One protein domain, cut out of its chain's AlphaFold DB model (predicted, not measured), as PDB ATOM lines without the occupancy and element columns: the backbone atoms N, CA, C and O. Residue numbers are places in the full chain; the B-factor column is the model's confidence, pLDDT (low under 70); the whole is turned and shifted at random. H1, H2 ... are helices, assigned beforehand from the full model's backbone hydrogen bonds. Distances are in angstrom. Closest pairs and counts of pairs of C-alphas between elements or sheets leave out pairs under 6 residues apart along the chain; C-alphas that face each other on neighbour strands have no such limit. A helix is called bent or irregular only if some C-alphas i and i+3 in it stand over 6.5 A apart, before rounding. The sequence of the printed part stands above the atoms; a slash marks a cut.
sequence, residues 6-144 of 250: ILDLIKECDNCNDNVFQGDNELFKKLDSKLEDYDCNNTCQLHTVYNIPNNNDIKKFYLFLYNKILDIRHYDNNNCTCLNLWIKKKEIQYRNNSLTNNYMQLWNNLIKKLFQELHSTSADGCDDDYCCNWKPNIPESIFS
ATOM      1  N   ILE A   6      99.584 109.776 102.594       56.41
ATOM      2  CA  ILE A   6     100.280 111.053 102.868       56.41
ATOM      3  C   ILE A   6     101.703 111.065 102.301       56.41
ATOM      4  O   ILE A   6     102.121 112.103 101.785       56.41
ATOM      5  N   LEU A   7     102.411 109.927 102.338       53.28
ATOM      6  CA  LEU A   7     103.696 109.789 101.654       53.28
ATOM      7  C   LEU A   7     103.495 110.052 100.161       53.28
ATOM      8  O   LEU A   7     104.259 110.823  99.603       53.28
ATOM      9  N   ASP A   8     102.446 109.507  99.544       63.53
ATOM     10  CA  ASP A   8     102.207 109.701  98.109       63.53
ATOM     11  C   ASP A   8     101.865 111.152  97.760       63.53
ATOM     12  O   ASP A   8     102.462 111.712  96.849       63.53
ATOM     13  N   LEU A   9     100.987 111.811  98.526       69.06
ATOM     14  CA  LEU A   9     100.610 113.196  98.231       69.06
ATOM     15  C   LEU A   9     101.759 114.181  98.464       69.06
ATOM     16  O   LEU A   9     101.972 115.057  97.639       69.06
ATOM     17  N   ILE A  10     102.512 114.071  99.562       70.50
ATOM     18  CA  ILE A  10     103.621 115.007  99.814       70.50
ATOM     19  C   ILE A  10     104.807 114.740  98.873       70.50
ATOM     20  O   ILE A  10     105.424 115.706  98.428       70.50
ATOM     21  N   LYS A  11     105.048 113.478  98.479       65.44
ATOM     22  CA  LYS A  11     106.030 113.127  97.434       65.44
ATOM     23  C   LYS A  11     105.673 113.671  96.049       65.44
ATOM     24  O   LYS A  11     106.573 113.792  95.229       65.44
ATOM     25  N   GLU A  12     104.407 114.014  95.780       66.69
ATOM     26  CA  GLU A  12     104.015 114.737  94.557       66.69
ATOM     27  C   GLU A  12     104.523 116.201  94.543       66.69
ATOM     28  O   GLU A  12     104.407 116.862  93.510       66.69
ATOM     29  N   CYS A  13     105.079 116.748  95.643       67.94
ATOM     30  CA  CYS A  13     105.720 118.072  95.606       67.94
ATOM     31  C   CYS A  13     107.118 117.967  94.988       67.94
ATOM     32  O   CYS A  13     108.087 117.665  95.680       67.94
ATOM     33  N   ASP A  14     107.252 118.295  93.705       56.66
ATOM     34  CA  ASP A  14     108.545 118.213  93.018       56.66
ATOM     35  C   ASP A  14     109.559 119.287  93.463       56.66
ATOM     36  O   ASP A  14     110.751 119.087  93.261       56.66
ATOM     37  N   ASN A  15     109.130 120.411  94.070       62.59
ATOM     38  CA  ASN A  15     110.017 121.437  94.647       62.59
ATOM     39  C   ASN A  15     109.266 122.400  95.581       62.59
ATOM     40  O   ASN A  15     108.780 123.452  95.155       62.59
ATOM     41  N   CYS A  16     109.238 122.095  96.873       67.12
ATOM     42  CA  CYS A  16     108.684 123.001  97.865       67.12
ATOM     43  C   CYS A  16     109.788 123.968  98.332       67.12
ATOM     44  O   CYS A  16     110.753 123.582  98.989       67.12
ATOM     45  N   ASN A  17     109.673 125.243  97.952       61.22
ATOM     46  CA  ASN A  17     110.646 126.278  98.304       61.22
ATOM     47  C   ASN A  17     110.149 127.094  99.503       61.22
ATOM     48  O   ASN A  17     109.073 127.689  99.451       61.22
ATOM     49  N   ASP A  18     110.995 127.221 100.529       58.28
ATOM     50  CA  ASP A  18     110.799 128.067 101.716       58.28
ATOM     51  C   ASP A  18     110.619 129.571 101.386       58.28
ATOM     52  O   ASP A  18     110.464 130.371 102.302       58.28
ATOM     53  N   ASN A  19     110.658 129.983 100.108       50.75
ATOM     54  CA  ASN A  19     110.653 131.388  99.682       50.75
ATOM     55  C   ASN A  19     109.589 131.770  98.633       50.75
ATOM     56  O   ASN A  19     109.379 132.964  98.419       50.75
ATOM     57  N   VAL A  20     108.930 130.820  97.952       52.50
ATOM     58  CA  VAL A  20     108.005 131.133  96.840       52.50
ATOM     59  C   VAL A  20     106.795 130.194  96.843       52.50
ATOM     60  O   VAL A  20     106.925 129.005  96.582       52.50
ATOM     61  N   PHE A  21     105.600 130.748  97.062       52.81
ATOM     62  CA  PHE A  21     104.310 130.044  96.976       52.81
ATOM     63  C   PHE A  21     103.724 130.153  95.566       52.81
ATOM     64  O   PHE A  21     102.691 130.783  95.334       52.81
ATOM     65  N   GLN A  22     104.405 129.597  94.578       46.41
ATOM     66  CA  GLN A  22     103.868 129.530  93.218       46.41
ATOM     67  C   GLN A  22     104.057 128.110  92.697       46.41
ATOM     68  O   GLN A  22     104.973 127.842  91.934       46.41
ATOM     69  N   GLY A  23     103.199 127.190  93.146       51.88
ATOM     70  CA  GLY A  23     103.202 125.806  92.658       51.88
ATOM     71  C   GLY A  23     102.154 124.906  93.312       51.88
ATOM     72  O   GLY A  23     101.382 124.254  92.621       51.88
ATOM     73  N   ASP A  24     102.011 124.962  94.637       58.62
ATOM     74  CA  ASP A  24     101.441 123.819  95.377       58.62
ATOM     75  C   ASP A  24      99.984 123.992  95.833       58.62
ATOM     76  O   ASP A  24      99.504 123.347  96.769       58.62
ATOM     77  N   ASN A  25      99.231 124.880  95.178       67.31
ATOM     78  CA  ASN A  25      97.841 125.150  95.560       67.31
ATOM     79  C   ASN A  25      96.929 123.927  95.368       67.31
ATOM     80  O   ASN A  25      95.969 123.763  96.120       67.31
ATOM     81  N   GLU A  26      97.212 123.076  94.382       74.31
ATOM     82  CA  GLU A  26      96.481 121.826  94.162       74.31
ATOM     83  C   GLU A  26      96.859 120.757  95.194       74.31
ATOM     84  O   GLU A  26      95.972 120.149  95.790       74.31
ATOM     85  N   LEU A  27      98.151 120.610  95.498       77.19
ATOM     86  CA  LEU A  27      98.643 119.715  96.543       77.19
ATOM     87  C   LEU A  27      98.001 120.027  97.899       77.19
ATOM     88  O   LEU A  27      97.418 119.150  98.536       77.19
ATOM     89  N   PHE A  28      98.042 121.291  98.329       79.25
ATOM     90  CA  PHE A  28      97.436 121.664  99.604       79.25
ATOM     91  C   PHE A  28      95.916 121.496  99.596       79.25
ATOM     92  O   PHE A  28      95.360 121.194 100.642       79.25
ATOM     93  N   LYS A  29      95.235 121.638  98.451       82.06
ATOM     94  CA  LYS A  29      93.803 121.304  98.347       82.06
ATOM     95  C   LYS A  29      93.556 119.805  98.525       82.06
ATOM     96  O   LYS A  29      92.620 119.442  99.230       82.06
ATOM     97  N   LYS A  30      94.389 118.938  97.936       81.88
ATOM     98  CA  LYS A  30      94.302 117.481  98.139       81.88
ATOM     99  C   LYS A  30      94.550 117.113  99.607       81.88
ATOM    100  O   LYS A  30      93.794 116.328 100.172       81.88
ATOM    101  N   LEU A  31      95.559 117.717 100.238       83.94
ATOM    102  CA  LEU A  31      95.854 117.530 101.663       83.94
ATOM    103  C   LEU A  31      94.712 118.028 102.559       83.94
ATOM    104  O   LEU A  31      94.338 117.351 103.513       83.94
ATOM    105  N   ASP A  32      94.122 119.177 102.225       86.00
ATOM    106  CA  ASP A  32      92.967 119.729 102.932       86.00
ATOM    107  C   ASP A  32      91.744 118.805 102.807       86.00
ATOM    108  O   ASP A  32      91.116 118.505 103.815       86.00
ATOM    109  N   SER A  33      91.470 118.265 101.616       84.75
ATOM    110  CA  SER A  33      90.398 117.282 101.398       84.75
ATOM    111  C   SER A  33      90.626 115.991 102.194       84.75
ATOM    112  O   SER A  33      89.707 115.503 102.848       84.75
ATOM    113  N   LYS A  34      91.857 115.465 102.227       82.69
ATOM    114  CA  LYS A  34      92.186 114.287 103.051       82.69
ATOM    115  C   LYS A  34      92.029 114.550 104.542       82.69
ATOM    116  O   LYS A  34      91.611 113.657 105.275       82.69
ATOM    117  N   LEU A  35      92.367 115.757 104.993       85.19
ATOM    118  CA  LEU A  35      92.116 116.177 106.363       85.19
ATOM    119  C   LEU A  35      90.611 116.267 106.633       85.19
ATOM    120  O   LEU A  35      90.174 115.818 107.683       85.19
ATOM    121  N   GLU A  36      89.806 116.815 105.726       85.06
ATOM    122  CA  GLU A  36      88.348 116.903 105.884       85.06
ATOM    123  C   GLU A  36      87.695 115.523 106.015       85.06
ATOM    124  O   GLU A  36      86.921 115.316 106.953       85.06
ATOM    125  N   ASP A  37      88.104 114.561 105.188       80.88
ATOM    126  CA  ASP A  37      87.613 113.176 105.215       80.88
ATOM    127  C   ASP A  37      88.116 112.367 106.421       80.88
ATOM    128  O   ASP A  37      87.640 111.262 106.690       80.88
ATOM    129  N   TYR A  38      89.095 112.892 107.162       76.50
ATOM    130  CA  TYR A  38      89.653 112.208 108.316       76.50
ATOM    131  C   TYR A  38      88.646 112.162 109.470       76.50
ATOM    132  O   TYR A  38      88.378 113.172 110.134       76.50
ATOM    133  N   ASP A  39      88.119 110.964 109.722       70.75
ATOM    134  CA  ASP A  39      87.283 110.657 110.873       70.75
ATOM    135  C   ASP A  39      88.033 109.766 111.868       70.75
ATOM    136  O   ASP A  39      88.638 108.748 111.536       70.75
ATOM    137  N   CYS A  40      88.004 110.189 113.121       65.06
ATOM    138  CA  CYS A  40      88.853 109.709 114.196       65.06
ATOM    139  C   CYS A  40      87.986 109.292 115.390       65.06
ATOM    140  O   CYS A  40      88.293 109.562 116.550       65.06
ATOM    141  N   ASN A  41      86.853 108.657 115.084       56.09
ATOM    142  CA  ASN A  41      85.802 108.391 116.056       56.09
ATOM    143  C   ASN A  41      86.137 107.272 117.061       56.09
ATOM    144  O   ASN A  41      85.642 107.346 118.178       56.09
ATOM    145  N   ASN A  42      86.985 106.280 116.732       48.81
ATOM    146  CA  ASN A  42      87.229 105.125 117.627       48.81
ATOM    147  C   ASN A  42      88.664 104.545 117.655       48.81
ATOM    148  O   ASN A  42      88.972 103.758 118.545       48.81
ATOM    149  N   THR A  43      89.544 104.877 116.705       49.72
ATOM    150  CA  THR A  43      90.853 104.200 116.530       49.72
ATOM    151  C   THR A  43      92.066 105.064 116.852       49.72
ATOM    152  O   THR A  43      93.185 104.558 116.911       49.72
ATOM    153  N   CYS A  44      91.871 106.358 117.087       57.66
ATOM    154  CA  CYS A  44      92.962 107.256 117.418       57.66
ATOM    155  C   CYS A  44      93.346 107.086 118.882       57.66
ATOM    156  O   CYS A  44      92.708 107.635 119.782       57.66
ATOM    157  N   GLN A  45      94.392 106.304 119.119       50.81
ATOM    158  CA  GLN A  45      94.987 106.212 120.437       50.81
ATOM    159  C   GLN A  45      95.651 107.547 120.752       50.81
ATOM    160  O   GLN A  45      96.649 107.919 120.146       50.81
ATOM    161  N   LEU A  46      95.092 108.277 121.710       54.09
ATOM    162  CA  LEU A  46      95.795 109.395 122.312       54.09
ATOM    163  C   LEU A  46      95.822 109.228 123.815       54.09
ATOM    164  O   LEU A  46      94.784 109.173 124.474       54.09
ATOM    165  N   HIS A  47      97.032 109.273 124.362       50.16
ATOM    166  CA  HIS A  47      97.227 109.813 125.694       50.16
ATOM    167  C   HIS A  47      96.843 111.291 125.639       50.16
ATOM    168  O   HIS A  47      97.653 112.131 125.279       50.16
ATOM    169  N   THR A  48      95.577 111.605 125.913       52.19
ATOM    170  CA  THR A  48      95.011 112.960 125.894       52.19
ATOM    171  C   THR A  48      95.890 113.939 126.666       52.19
ATOM    172  O   THR A  48      95.823 114.016 127.889       52.19
ATOM    173  N   VAL A  49      96.710 114.707 125.950       52.94
ATOM    174  CA  VAL A  49      97.576 115.716 126.571       52.94
ATOM    175  C   VAL A  49      96.801 117.023 126.814       52.94
ATOM    176  O   VAL A  49      97.206 117.821 127.653       52.94
ATOM    177  N   TYR A  50      95.666 117.256 126.131       61.28
ATOM    178  CA  TYR A  50      94.981 118.556 126.173       61.28
ATOM    179  C   TYR A  50      93.445 118.477 126.162       61.28
ATOM    180  O   TYR A  50      92.846 117.722 125.396       61.28
ATOM    181  N   ASN A  51      92.816 119.354 126.958       65.31
ATOM    182  CA  ASN A  51      91.369 119.603 127.027       65.31
ATOM    183  C   ASN A  51      90.859 120.392 125.801       65.31
ATOM    184  O   ASN A  51      90.261 121.457 125.942       65.31
ATOM    185  N   ILE A  52      91.133 119.908 124.587       71.12
ATOM    186  CA  ILE A  52      90.574 120.479 123.354       71.12
ATOM    187  C   ILE A  52      89.335 119.653 122.965       71.12
ATOM    188  O   ILE A  52      89.425 118.416 122.962       71.12
ATOM    189  N   PRO A  53      88.193 120.290 122.639       71.19
ATOM    190  CA  PRO A  53      86.999 119.593 122.168       71.19
ATOM    191  C   PRO A  53      87.283 118.685 120.967       71.19
ATOM    192  O   PRO A  53      88.088 119.023 120.101       71.19
ATOM    193  N   ASN A  54      86.614 117.530 120.901       66.88
ATOM    194  CA  ASN A  54      86.797 116.551 119.817       66.88
ATOM    195  C   ASN A  54      86.425 117.104 118.436       66.88
ATOM    196  O   ASN A  54      87.019 116.708 117.443       66.88
ATOM    197  N   ASN A  55      85.487 118.048 118.386       68.69
ATOM    198  CA  ASN A  55      85.024 118.700 117.164       68.69
ATOM    199  C   ASN A  55      85.889 119.899 116.734       68.69
ATOM    200  O   ASN A  55      85.459 120.678 115.890       68.69
ATOM    201  N   ASN A  56      87.057 120.109 117.344       80.19
ATOM    202  CA  ASN A  56      87.911 121.242 117.011       80.19
ATOM    203  C   ASN A  56      88.918 120.889 115.906       80.19
ATOM    204  O   ASN A  56      89.687 119.934 116.048       80.19
ATOM    205  N   ASP A  57      88.986 121.720 114.867       81.75
ATOM    206  CA  ASP A  57      89.869 121.502 113.714       81.75
ATOM    207  C   ASP A  57      91.359 121.453 114.079       81.75
ATOM    208  O   ASP A  57      92.117 120.708 113.460       81.75
ATOM    209  N   ILE A  58      91.800 122.166 115.126       84.06
ATOM    210  CA  ILE A  58      93.195 122.092 115.601       84.06
ATOM    211  C   ILE A  58      93.497 120.701 116.149       84.06
ATOM    212  O   ILE A  58      94.551 120.130 115.865       84.06
ATOM    213  N   LYS A  59      92.565 120.139 116.925       82.38
ATOM    214  CA  LYS A  59      92.715 118.787 117.466       82.38
ATOM    215  C   LYS A  59      92.700 117.762 116.342       82.38
ATOM    216  O   LYS A  59      93.551 116.879 116.341       82.38
ATOM    217  N   LYS A  60      91.781 117.906 115.383       83.88
ATOM    218  CA  LYS A  60      91.689 117.050 114.195       83.88
ATOM    219  C   LYS A  60      92.978 117.082 113.368       83.88
ATOM    220  O   LYS A  60      93.491 116.027 113.013       83.88
ATOM    221  N   PHE A  61      93.544 118.264 113.139       87.00
ATOM    222  CA  PHE A  61      94.819 118.428 112.439       87.00
ATOM    223  C   PHE A  61      95.988 117.768 113.178       87.00
ATOM    224  O   PHE A  61      96.749 117.007 112.584       87.00
ATOM    225  N   TYR A  62      96.112 118.016 114.484       85.25
ATOM    226  CA  TYR A  62      97.143 117.383 115.307       85.25
ATOM    227  C   TYR A  62      97.018 115.853 115.286       85.25
ATOM    228  O   TYR A  62      98.005 115.161 115.067       85.25
ATOM    229  N   LEU A  63      95.799 115.335 115.454       81.56
ATOM    230  CA  LEU A  63      95.478 113.906 115.394       81.56
ATOM    231  C   LEU A  63      95.869 113.266 114.064       81.56
ATOM    232  O   LEU A  63      96.427 112.170 114.044       81.56
ATOM    233  N   PHE A  64      95.547 113.949 112.968       84.56
ATOM    234  CA  PHE A  64      95.854 113.506 111.617       84.56
ATOM    235  C   PHE A  64      97.362 113.316 111.427       84.56
ATOM    236  O   PHE A  64      97.795 112.255 110.986       84.56
ATOM    237  N   LEU A  65      98.164 114.307 111.827       85.56
ATOM    238  CA  LEU A  65      99.623 114.213 111.757       85.56
ATOM    239  C   LEU A  65     100.185 113.179 112.742       85.56
ATOM    240  O   LEU A  65     101.112 112.450 112.404       85.56
ATOM    241  N   TYR A  66      99.620 113.094 113.948       82.31
ATOM    242  CA  TYR A  66     100.092 112.197 115.001       82.31
ATOM    243  C   TYR A  66     100.011 110.728 114.595       82.31
ATOM    244  O   TYR A  66     100.979 109.983 114.707       82.31
ATOM    245  N   ASN A  67      98.875 110.319 114.034       79.31
ATOM    246  CA  ASN A  67      98.682 108.946 113.566       79.31
ATOM    247  C   ASN A  67      99.558 108.590 112.356       79.31
ATOM    248  O   ASN A  67      99.591 107.438 111.931       79.31
ATOM    249  N   LYS A  68     100.254 109.583 111.803       79.06
ATOM    250  CA  LYS A  68     101.099 109.497 110.616       79.06
ATOM    251  C   LYS A  68     102.559 109.823 110.918       79.06
ATOM    252  O   LYS A  68     103.375 109.949 110.013       79.06
ATOM    253  N   ILE A  69     102.905 109.896 112.201       78.81
ATOM    254  CA  ILE A  69     104.234 110.272 112.684       78.81
ATOM    255  C   ILE A  69     105.340 109.311 112.225       78.81
ATOM    256  O   ILE A  69     106.446 109.754 111.931       78.81
ATOM    257  N   LEU A  70     105.037 108.013 112.105       75.69
ATOM    258  CA  LEU A  70     105.986 107.017 111.595       75.69
ATOM    259  C   LEU A  70     106.293 107.236 110.110       75.69
ATOM    260  O   LEU A  70     107.443 107.106 109.705       75.69
ATOM    261  N   ASP A  71     105.297 107.641 109.324       76.31
ATOM    262  CA  ASP A  71     105.452 107.898 107.891       76.31
ATOM    263  C   ASP A  71     106.272 109.179 107.664       76.31
ATOM    264  O   ASP A  71     107.193 109.209 106.846       76.31
ATOM    265  N   ILE A  72     105.989 110.222 108.458       78.19
ATOM    266  CA  ILE A  72     106.696 111.515 108.426       78.19
ATOM    267  C   ILE A  72     108.191 111.348 108.743       78.19
ATOM    268  O   ILE A  72     109.018 112.101 108.230       78.19
ATOM    269  N   ARG A  73     108.564 110.343 109.547       73.88
ATOM    270  CA  ARG A  73     109.967 110.053 109.889       73.88
ATOM    271  C   ARG A  73     110.838 109.805 108.654       73.88
ATOM    272  O   ARG A  73     112.029 110.084 108.696       73.88
ATOM    273  N   HIS A  74     110.259 109.290 107.571       74.50
ATOM    274  CA  HIS A  74     110.979 108.924 106.350       74.50
ATOM    275  C   HIS A  74     110.969 110.019 105.273       74.50
ATOM    276  O   HIS A  74     111.309 109.753 104.121       74.50
ATOM    277  N   TYR A  75     110.554 111.240 105.617       78.38
ATOM    278  CA  TYR A  75     110.530 112.352 104.672       78.38
ATOM    279  C   TYR A  75     111.944 112.873 104.429       78.38
ATOM    280  O   TYR A  75     112.665 113.195 105.369       78.38
ATOM    281  N   ASP A  76     112.315 113.016 103.158       78.06
ATOM    282  CA  ASP A  76     113.492 113.795 102.783       78.06
ATOM    283  C   ASP A  76     113.304 115.301 103.078       78.06
ATOM    284  O   ASP A  76     112.231 115.771 103.474       78.06
ATOM    285  N   ASN A  77     114.363 116.083 102.865       80.31
ATOM    286  CA  ASN A  77     114.362 117.523 103.133       80.31
ATOM    287  C   ASN A  77     113.281 118.295 102.366       80.31
ATOM    288  O   ASN A  77     112.739 119.271 102.895       80.31
ATOM    289  N   ASN A  78     112.965 117.883 101.136       80.50
ATOM    290  CA  ASN A  78     111.948 118.545 100.330       80.50
ATOM    291  C   ASN A  78     110.564 118.237 100.907       80.50
ATOM    292  O   ASN A  78     109.862 119.160 101.301       80.50
ATOM    293  N   ASN A  79     110.245 116.958 101.113       81.88
ATOM    294  CA  ASN A  79     108.994 116.493 101.717       81.88
ATOM    295  C   ASN A  79     108.741 117.123 103.096       81.88
ATOM    296  O   ASN A  79     107.630 117.556 103.421       81.88
ATOM    297  N   CYS A  80     109.794 117.239 103.907       83.31
ATOM    298  CA  CYS A  80     109.728 117.928 105.187       83.31
ATOM    299  C   CYS A  80     109.420 119.424 105.031       83.31
ATOM    300  O   CYS A  80     108.659 120.001 105.812       83.31
ATOM    301  N   THR A  81     109.985 120.063 104.010       83.81
ATOM    302  CA  THR A  81     109.706 121.460 103.673       83.81
ATOM    303  C   THR A  81     108.247 121.646 103.239       83.81
ATOM    304  O   THR A  81     107.571 122.535 103.762       83.81
ATOM    305  N   CYS A  82     107.698 120.755 102.404       82.19
ATOM    306  CA  CYS A  82     106.278 120.758 102.020       82.19
ATOM    307  C   CYS A  82     105.355 120.685 103.241       82.19
ATOM    308  O   CYS A  82     104.391 121.445 103.365       82.19
ATOM    309  N   LEU A  83     105.658 119.758 104.157       87.38
ATOM    310  CA  LEU A  83     104.879 119.543 105.371       87.38
ATOM    311  C   LEU A  83     104.891 120.795 106.254       87.38
ATOM    312  O   LEU A  83     103.846 121.249 106.717       87.38
ATOM    313  N   ASN A  84     106.070 121.381 106.444       87.50
ATOM    314  CA  ASN A  84     106.263 122.618 107.186       87.50
ATOM    315  C   ASN A  84     105.453 123.788 106.586       87.50
ATOM    316  O   ASN A  84     104.754 124.496 107.319       87.50
ATOM    317  N   LEU A  85     105.469 123.947 105.256       85.00
ATOM    318  CA  LEU A  85     104.655 124.939 104.544       85.00
ATOM    319  C   LEU A  85     103.152 124.702 104.745       85.00
ATOM    320  O   LEU A  85     102.407 125.653 104.997       85.00
ATOM    321  N   TRP A  86     102.693 123.449 104.691       86.56
ATOM    322  CA  TRP A  86     101.284 123.121 104.914       86.56
ATOM    323  C   TRP A  86     100.835 123.415 106.349       86.56
ATOM    324  O   TRP A  86      99.793 124.045 106.555       86.56
ATOM    325  N   ILE A  87     101.642 123.040 107.349       89.88
ATOM    326  CA  ILE A  87     101.387 123.369 108.760       89.88
ATOM    327  C   ILE A  87     101.298 124.890 108.928       89.88
ATOM    328  O   ILE A  87     100.375 125.383 109.579       89.88
ATOM    329  N   LYS A  88     102.197 125.657 108.298       88.25
ATOM    330  CA  LYS A  88     102.159 127.125 108.359       88.25
ATOM    331  C   LYS A  88     100.906 127.707 107.702       88.25
ATOM    332  O   LYS A  88     100.263 128.585 108.277       88.25
ATOM    333  N   LYS A  89     100.505 127.185 106.540       86.50
ATOM    334  CA  LYS A  89      99.255 127.569 105.867       86.50
ATOM    335  C   LYS A  89      98.047 127.354 106.786       86.50
ATOM    336  O   LYS A  89      97.193 128.236 106.897       86.50
ATOM    337  N   LYS A  90      97.989 126.211 107.476       88.25
ATOM    338  CA  LYS A  90      96.921 125.895 108.436       88.25
ATOM    339  C   LYS A  90      96.941 126.794 109.661       88.25
ATOM    340  O   LYS A  90      95.882 127.253 110.080       88.25
ATOM    341  N   GLU A  91      98.122 127.117 110.180       89.69
ATOM    342  CA  GLU A  91      98.273 128.084 111.269       89.69
ATOM    343  C   GLU A  91      97.607 129.426 110.918       89.69
ATOM    344  O   GLU A  91      96.814 129.950 111.702       89.69
ATOM    345  N   ILE A  92      97.884 129.959 109.724       85.88
ATOM    346  CA  ILE A  92      97.307 131.225 109.245       85.88
ATOM    347  C   ILE A  92      95.784 131.101 109.086       85.88
ATOM    348  O   ILE A  92      95.041 131.959 109.568       85.88
ATOM    349  N   GLN A  93      95.299 130.018 108.465       86.31
ATOM    350  CA  GLN A  93      93.861 129.766 108.300       86.31
ATOM    351  C   GLN A  93      93.122 129.721 109.649       86.31
ATOM    352  O   GLN A  93      92.076 130.351 109.803       86.31
ATOM    353  N   TYR A  94      93.675 129.027 110.645       88.00
ATOM    354  CA  TYR A  94      93.038 128.854 111.951       88.00
ATOM    355  C   TYR A  94      93.116 130.086 112.855       88.00
ATOM    356  O   TYR A  94      92.218 130.274 113.679       88.00
ATOM    357  N   ARG A  95      94.126 130.953 112.697       85.62
ATOM    358  CA  ARG A  95      94.145 132.277 113.353       85.62
ATOM    359  C   ARG A  95      93.018 133.175 112.849       85.62
ATOM    360  O   ARG A  95      92.429 133.912 113.635       85.62
ATOM    361  N   ASN A  96      92.699 133.081 111.560       83.25
ATOM    362  CA  ASN A  96      91.665 133.897 110.923       83.25
ATOM    363  C   ASN A  96      90.234 133.380 111.174       83.25
ATOM    364  O   ASN A  96      89.274 134.105 110.923       83.25
ATOM    365  N   ASN A  97      90.071 132.156 111.690       81.88
ATOM    366  CA  ASN A  97      88.772 131.569 112.021       81.88
ATOM    367  C   ASN A  97      88.463 131.716 113.525       81.88
ATOM    368  O   ASN A  97      89.201 131.248 114.394       81.88
ATOM    369  N   SER A  98      87.332 132.351 113.843       76.25
ATOM    370  CA  SER A  98      86.911 132.662 115.216       76.25
ATOM    371  C   SER A  98      86.689 131.428 116.099       76.25
ATOM    372  O   SER A  98      86.877 131.509 117.313       76.25
ATOM    373  N   LEU A  99      86.330 130.283 115.512       75.62
ATOM    374  CA  LEU A  99      86.067 129.036 116.241       75.62
ATOM    375  C   LEU A  99      87.358 128.336 116.687       75.62
ATOM    376  O   LEU A  99      87.399 127.700 117.744       75.62
ATOM    377  N   THR A 100      88.426 128.467 115.902       77.12
ATOM    378  CA  THR A 100      89.721 127.818 116.148       77.12
ATOM    379  C   THR A 100      90.700 128.722 116.889       77.12
ATOM    380  O   THR A 100      91.522 128.224 117.661       77.12
ATOM    381  N   ASN A 101      90.582 130.045 116.741       78.12
ATOM    382  CA  ASN A 101      91.537 131.010 117.290       78.12
ATOM    383  C   ASN A 101      91.748 130.879 118.816       78.12
ATOM    384  O   ASN A 101      92.870 130.991 119.305       78.12
ATOM    385  N   ASN A 102      90.702 130.529 119.575       78.44
ATOM    386  CA  ASN A 102      90.776 130.343 121.036       78.44
ATOM    387  C   ASN A 102      91.790 129.270 121.483       78.44
ATOM    388  O   ASN A 102      92.282 129.299 122.615       78.44
ATOM    389  N   TYR A 103      92.121 128.329 120.597       79.38
ATOM    390  CA  TYR A 103      93.056 127.236 120.860       79.38
ATOM    391  C   TYR A 103      94.413 127.432 120.168       79.38
ATOM    392  O   TYR A 103      95.332 126.651 120.412       79.38
ATOM    393  N   MET A 104      94.596 128.505 119.385       84.94
ATOM    394  CA  MET A 104      95.867 128.793 118.703       84.94
ATOM    395  C   MET A 104      97.028 129.049 119.667       84.94
ATOM    396  O   MET A 104      98.176 128.779 119.325       84.94
ATOM    397  N   GLN A 105      96.750 129.467 120.905       82.12
ATOM    398  CA  GLN A 105      97.761 129.544 121.970       82.12
ATOM    399  C   GLN A 105      98.448 128.195 122.261       82.12
ATOM    400  O   GLN A 105      99.570 128.169 122.761       82.12
ATOM    401  N   LEU A 106      97.794 127.071 121.939       83.31
ATOM    402  CA  LEU A 106      98.342 125.723 122.100       83.31
ATOM    403  C   LEU A 106      99.061 125.221 120.842       83.31
ATOM    404  O   LEU A 106      99.809 124.252 120.942       83.31
ATOM    405  N   TRP A 107      98.874 125.866 119.686       86.81
ATOM    406  CA  TRP A 107      99.343 125.392 118.378       86.81
ATOM    407  C   TRP A 107     100.834 125.059 118.366       86.81
ATOM    408  O   TRP A 107     101.215 123.919 118.123       86.81
ATOM    409  N   ASN A 108     101.680 126.031 118.713       85.06
ATOM    410  CA  ASN A 108     103.130 125.843 118.694       85.06
ATOM    411  C   ASN A 108     103.584 124.732 119.642       85.06
ATOM    412  O   ASN A 108     104.500 123.987 119.311       85.06
ATOM    413  N   ASN A 109     102.934 124.593 120.800       84.69
ATOM    414  CA  ASN A 109     103.256 123.536 121.756       84.69
ATOM    415  C   ASN A 109     102.834 122.159 121.232       84.69
ATOM    416  O   ASN A 109     103.594 121.207 121.376       84.69
ATOM    417  N   LEU A 110     101.658 122.061 120.605       85.62
ATOM    418  CA  LEU A 110     101.152 120.831 119.995       85.62
ATOM    419  C   LEU A 110     102.056 120.365 118.858       85.62
ATOM    420  O   LEU A 110     102.522 119.230 118.876       85.62
ATOM    421  N   ILE A 111     102.340 121.250 117.902       87.69
ATOM    422  CA  ILE A 111     103.204 120.929 116.766       87.69
ATOM    423  C   ILE A 111     104.611 120.595 117.261       87.69
ATOM    424  O   ILE A 111     105.136 119.542 116.923       87.69
ATOM    425  N   LYS A 112     105.201 121.399 118.155       86.38
ATOM    426  CA  LYS A 112     106.519 121.085 118.725       86.38
ATOM    427  C   LYS A 112     106.542 119.715 119.405       86.38
ATOM    428  O   LYS A 112     107.490 118.967 119.201       86.38
ATOM    429  N   LYS A 113     105.513 119.379 120.187       84.12
ATOM    430  CA  LYS A 113     105.407 118.072 120.841       84.12
ATOM    431  C   LYS A 113     105.302 116.936 119.821       84.12
ATOM    432  O   LYS A 113     105.944 115.915 120.012       84.12
ATOM    433  N   LEU A 114     104.556 117.128 118.733       84.75
ATOM    434  CA  LEU A 114     104.460 116.149 117.648       84.75
ATOM    435  C   LEU A 114     105.834 115.839 117.053       84.75
ATOM    436  O   LEU A 114     106.218 114.682 116.963       84.75
ATOM    437  N   PHE A 115     106.607 116.866 116.715       84.38
ATOM    438  CA  PHE A 115     107.953 116.664 116.182       84.38
ATOM    439  C   PHE A 115     108.907 116.080 117.235       84.38
ATOM    440  O   PHE A 115     109.680 115.188 116.922       84.38
ATOM    441  N   GLN A 116     108.805 116.469 118.509       83.44
ATOM    442  CA  GLN A 116     109.572 115.822 119.585       83.44
ATOM    443  C   GLN A 116     109.260 114.326 119.718       83.44
ATOM    444  O   GLN A 116     110.172 113.525 119.918       83.44
ATOM    445  N   GLU A 117     107.987 113.942 119.590       79.62
ATOM    446  CA  GLU A 117     107.596 112.536 119.617       79.62
ATOM    447  C   GLU A 117     108.189 111.771 118.425       79.62
ATOM    448  O   GLU A 117     108.691 110.661 118.612       79.62
ATOM    449  N   LEU A 118     108.268 112.398 117.246       78.00
ATOM    450  CA  LEU A 118     108.904 111.834 116.052       78.00
ATOM    451  C   LEU A 118     110.378 111.472 116.302       78.00
ATOM    452  O   LEU A 118     110.798 110.369 115.953       78.00
ATOM    453  N   HIS A 119     111.130 112.333 116.994       74.50
ATOM    454  CA  HIS A 119     112.508 112.024 117.397       74.50
ATOM    455  C   HIS A 119     112.566 110.928 118.475       74.50
ATOM    456  O   HIS A 119     113.396 110.024 118.395       74.50
ATOM    457  N   SER A 120     111.663 110.948 119.463       70.75
ATOM    458  CA  SER A 120     111.701 110.011 120.602       70.75
ATOM    459  C   SER A 120     111.263 108.575 120.282       70.75
ATOM    460  O   SER A 120     111.704 107.641 120.945       70.75
ATOM    461  N   THR A 121     110.415 108.381 119.267       62.47
ATOM    462  CA  THR A 121     109.880 107.056 118.889       62.47
ATOM    463  C   THR A 121     110.860 106.267 118.005       62.47
ATOM    464  O   THR A 121     110.596 105.131 117.610       62.47
ATOM    465  N   SER A 122     112.010 106.858 117.669       55.34
ATOM    466  CA  SER A 122     113.028 106.234 116.832       55.34
ATOM    467  C   SER A 122     113.915 105.285 117.649       55.34
ATOM    468  O   SER A 122     114.818 105.702 118.364       55.34
ATOM    469  N   ALA A 123     113.680 103.974 117.529       51.66
ATOM    470  CA  ALA A 123     114.554 102.955 118.125       51.66
ATOM    471  C   ALA A 123     116.001 103.000 117.576       51.66
ATOM    472  O   ALA A 123     116.917 102.538 118.248       51.66
ATOM    473  N   ASP A 124     116.198 103.609 116.399       51.81
ATOM    474  CA  ASP A 124     117.496 103.747 115.720       51.81
ATOM    475  C   ASP A 124     118.125 105.144 115.838       51.81
ATOM    476  O   ASP A 124     119.081 105.422 115.127       51.81
ATOM    477  N   GLY A 125     117.616 106.027 116.707       51.44
ATOM    478  CA  GLY A 125     118.215 107.350 116.911       51.44
ATOM    479  C   GLY A 125     118.165 108.207 115.649       51.44
ATOM    480  O   GLY A 125     119.096 108.254 114.852       51.44
ATOM    481  N   CYS A 126     117.051 108.897 115.442       60.19
ATOM    482  CA  CYS A 126     117.005 109.919 114.413       60.19
ATOM    483  C   CYS A 126     117.741 111.166 114.911       60.19
ATOM    484  O   CYS A 126     117.160 111.971 115.643       60.19
ATOM    485  N   ASP A 127     119.017 111.293 114.550       57.88
ATOM    486  CA  ASP A 127     119.774 112.526 114.757       57.88
ATOM    487  C   ASP A 127     119.065 113.690 114.046       57.88
ATOM    488  O   ASP A 127     118.450 113.507 112.987       57.88
ATOM    489  N   ASP A 128     119.148 114.886 114.635       57.97
ATOM    490  CA  ASP A 128     118.442 116.097 114.187       57.97
ATOM    491  C   ASP A 128     118.649 116.407 112.688       57.97
ATOM    492  O   ASP A 128     117.810 117.065 112.084       57.97
ATOM    493  N   ASP A 129     119.714 115.905 112.059       56.47
ATOM    494  CA  ASP A 129     120.027 116.140 110.644       56.47
ATOM    495  C   ASP A 129     119.278 115.224 109.656       56.47
ATOM    496  O   ASP A 129     119.192 115.552 108.471       56.47
ATOM    497  N   TYR A 130     118.733 114.089 110.108       60.75
ATOM    498  CA  TYR A 130     118.095 113.090 109.232       60.75
ATOM    499  C   TYR A 130     116.579 113.005 109.394       60.75
ATOM    500  O   TYR A 130     115.908 112.404 108.554       60.75
ATOM    501  N   CYS A 131     116.035 113.596 110.457       71.94
ATOM    502  CA  CYS A 131     114.599 113.648 110.684       71.94
ATOM    503  C   CYS A 131     113.994 114.975 110.251       71.94
ATOM    504  O   CYS A 131     114.604 116.040 110.340       71.94
ATOM    505  N   CYS A 132     112.734 114.909 109.829       79.00
ATOM    506  CA  CYS A 132     111.987 116.111 109.527       79.00
ATOM    507  C   CYS A 132     111.840 116.982 110.781       79.00
ATOM    508  O   CYS A 132     111.229 116.560 111.760       79.00
ATOM    509  N   ASN A 133     112.359 118.209 110.720       82.38
ATOM    510  CA  ASN A 133     112.301 119.178 111.809       82.38
ATOM    511  C   ASN A 133     111.200 120.216 111.596       82.38
ATOM    512  O   ASN A 133     110.986 120.713 110.486       82.38
ATOM    513  N   TRP A 134     110.561 120.621 112.692       83.00
ATOM    514  CA  TRP A 134     109.613 121.732 112.682       83.00
ATOM    515  C   TRP A 134     110.325 123.077 112.496       83.00
ATOM    516  O   TRP A 134     111.165 123.460 113.315       83.00
ATOM    517  N   LYS A 135     109.930 123.839 111.469       81.38
ATOM    518  CA  LYS A 135     110.418 125.197 111.187       81.38
ATOM    519  C   LYS A 135     109.318 126.239 111.467       81.38
ATOM    520  O   LYS A 135     108.535 126.563 110.578       81.38
ATOM    521  N   PRO A 136     109.262 126.849 112.667       72.00
ATOM    522  CA  PRO A 136     108.208 127.816 113.006       72.00
ATOM    523  C   PRO A 136     108.306 129.157 112.253       72.00
ATOM    524  O   PRO A 136     107.314 129.883 112.152       72.00
ATOM    525  N   ASN A 137     109.489 129.496 111.731       72.75
ATOM    526  CA  ASN A 137     109.818 130.827 111.204       72.75
ATOM    527  C   ASN A 137     109.631 130.968 109.685       72.75
ATOM    528  O   ASN A 137     110.329 131.752 109.048       72.75
ATOM    529  N   ILE A 138     108.699 130.223 109.098       73.81
ATOM    530  CA  ILE A 138     108.367 130.358 107.676       73.81
ATOM    531  C   ILE A 138     107.648 131.702 107.459       73.81
ATOM    532  O   ILE A 138     106.634 131.947 108.127       73.81
ATOM    533  N   PRO A 139     108.142 132.579 106.564       66.94
ATOM    534  CA  PRO A 139     107.534 133.881 106.306       66.94
ATOM    535  C   PRO A 139     106.073 133.767 105.851       66.94
ATOM    536  O   PRO A 139     105.757 133.067 104.894       66.94
ATOM    537  N   GLU A 140     105.165 134.514 106.483       66.25
ATOM    538  CA  GLU A 140     103.748 134.533 106.080       66.25
ATOM    539  C   GLU A 140     103.542 135.159 104.688       66.25
ATOM    540  O   GLU A 140     102.592 134.809 103.990       66.25
ATOM    541  N   SER A 141     104.470 136.022 104.249       62.00
ATOM    542  CA  SER A 141     104.461 136.695 102.940       62.00
ATOM    543  C   SER A 141     104.466 135.740 101.752       62.00
ATOM    544  O   SER A 141     104.104 136.134 100.648       62.00
ATOM    545  N   ILE A 142     104.875 134.494 101.979       62.72
ATOM    546  CA  ILE A 142     104.877 133.433 100.980       62.72
ATOM    547  C   ILE A 142     103.432 133.164 100.542       62.72
ATOM    548  O   ILE A 142     103.170 133.103  99.355       62.72
ATOM    549  N   PHE A 143     102.452 133.161 101.448       60.84
ATOM    550  CA  PHE A 143     101.057 132.801 101.142       60.84
ATOM    551  C   PHE A 143     100.201 133.943 100.563       60.84
ATOM    552  O   PHE A 143      99.029 133.732 100.239       60.84
ATOM    553  N   SER A 144     100.753 135.150 100.426       55.47
ATOM    554  CA  SER A 144     100.039 136.321  99.913       55.47
ATOM    555  C   SER A 144      99.988 136.306  98.386       55.47
ATOM    556  O   SER A 144     100.783 136.957  97.712       55.47
TER     557      SER A 144
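This is residues 6 to 144 of the 250 residues of the protein "Variable surface protein" of Plasmodium gonderi (UniProt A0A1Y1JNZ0). Three helices, H3, H5 and H7, run side by side in a small up-and-down bundle, and a helical hairpin of H1 and H2 crosses the side of the bundle away from H7. Short H4, H6 and H8 sit round the bundle, and three long links run between helices without a named element. The printed part has 139 residues, with eight named helices in the order H1 to H8 and no named strand; the class is all helix. The whole is compact, with a radius of gyration of the C-alphas of 14.7 A, and rounded, spanning 40 by 36 by 26 A.

H1 is residues 6 to 11, with C-alpha 6 at (100.280, 111.053, 102.868). H2 is residues 25 to 36, 16.3 A long from first to last C-alpha. H3 is residues 57 to 66, 13.9 A, and H4 is residues 69 to 72. H5, the longest, is residues 77 to 96, 29.1 A, beginning with C-alpha 77 at (114.362, 117.523, 103.133). H6 is residues 98 to 101. H7 is residues 104 to 120, 24.6 A; it is irregular, with C-alphas 105 and 108 7.3 A apart. H8 is residues 140 to 143, with C-alpha 143 at (101.057, 132.801, 101.142).

H5 is the hub, touching H1, H6, H7 and H8. Its residues 91 to 95 touch residues 104 to 107 of H7 at a shallow tilt of 21 degrees, opposite ways; the closest C-alphas, of Arg 95 and Met 104, are 6.6 A apart. H3 touches H7 at a shallow tilt of 6 degrees, the same way, closest at the C-alphas of Tyr 66 and Leu 114, 6.5 A. H3 and H5 are close but not clearly touching, the C-alphas of Ile 58 and Tyr 94 being 7.7 A apart. H1 and H2 form a hairpin at 5 degrees, with the C-alphas of Leu 9 and Leu 27 7.0 A apart. H2 only just touches H3, with 3 pairs of C-alphas within 8 A, the closest those of Leu 35 and Phe 64, 7.0 A; the two are about perpendicular at 83 degrees. H4 touches residues 114 to 118 of H7, with the C-alphas of Ile 69 and Leu 118 6.0 A apart. H5 and H6 only just touch, with 3 pairs within 8 A, and only at the corner, at the C-alphas of Arg 95 and Asn 101, 4.9 A. H8 only just touches H5, with 3 pairs, closest at Lys 89 and Phe 143, their C-alphas 7.3 A apart. In H1, H2, H3 and H5 every O i to N i+4 pair is within hydrogen-bond range; in H7 11 of 13 are, and H4, H6 and H8 are too short for such a pair.

The C-alphas of Ser 98 and Asp 124, the two farthest apart, are 42.1 A from each other. The printed part has no cut. The links H1 to H2, H2 to H3 and H7 to H8 are long. The mean pLDDT of the printed part is 73.2, and 49 residues are under 70, among them 11 to 25, 40 to 51 and 121 to 130.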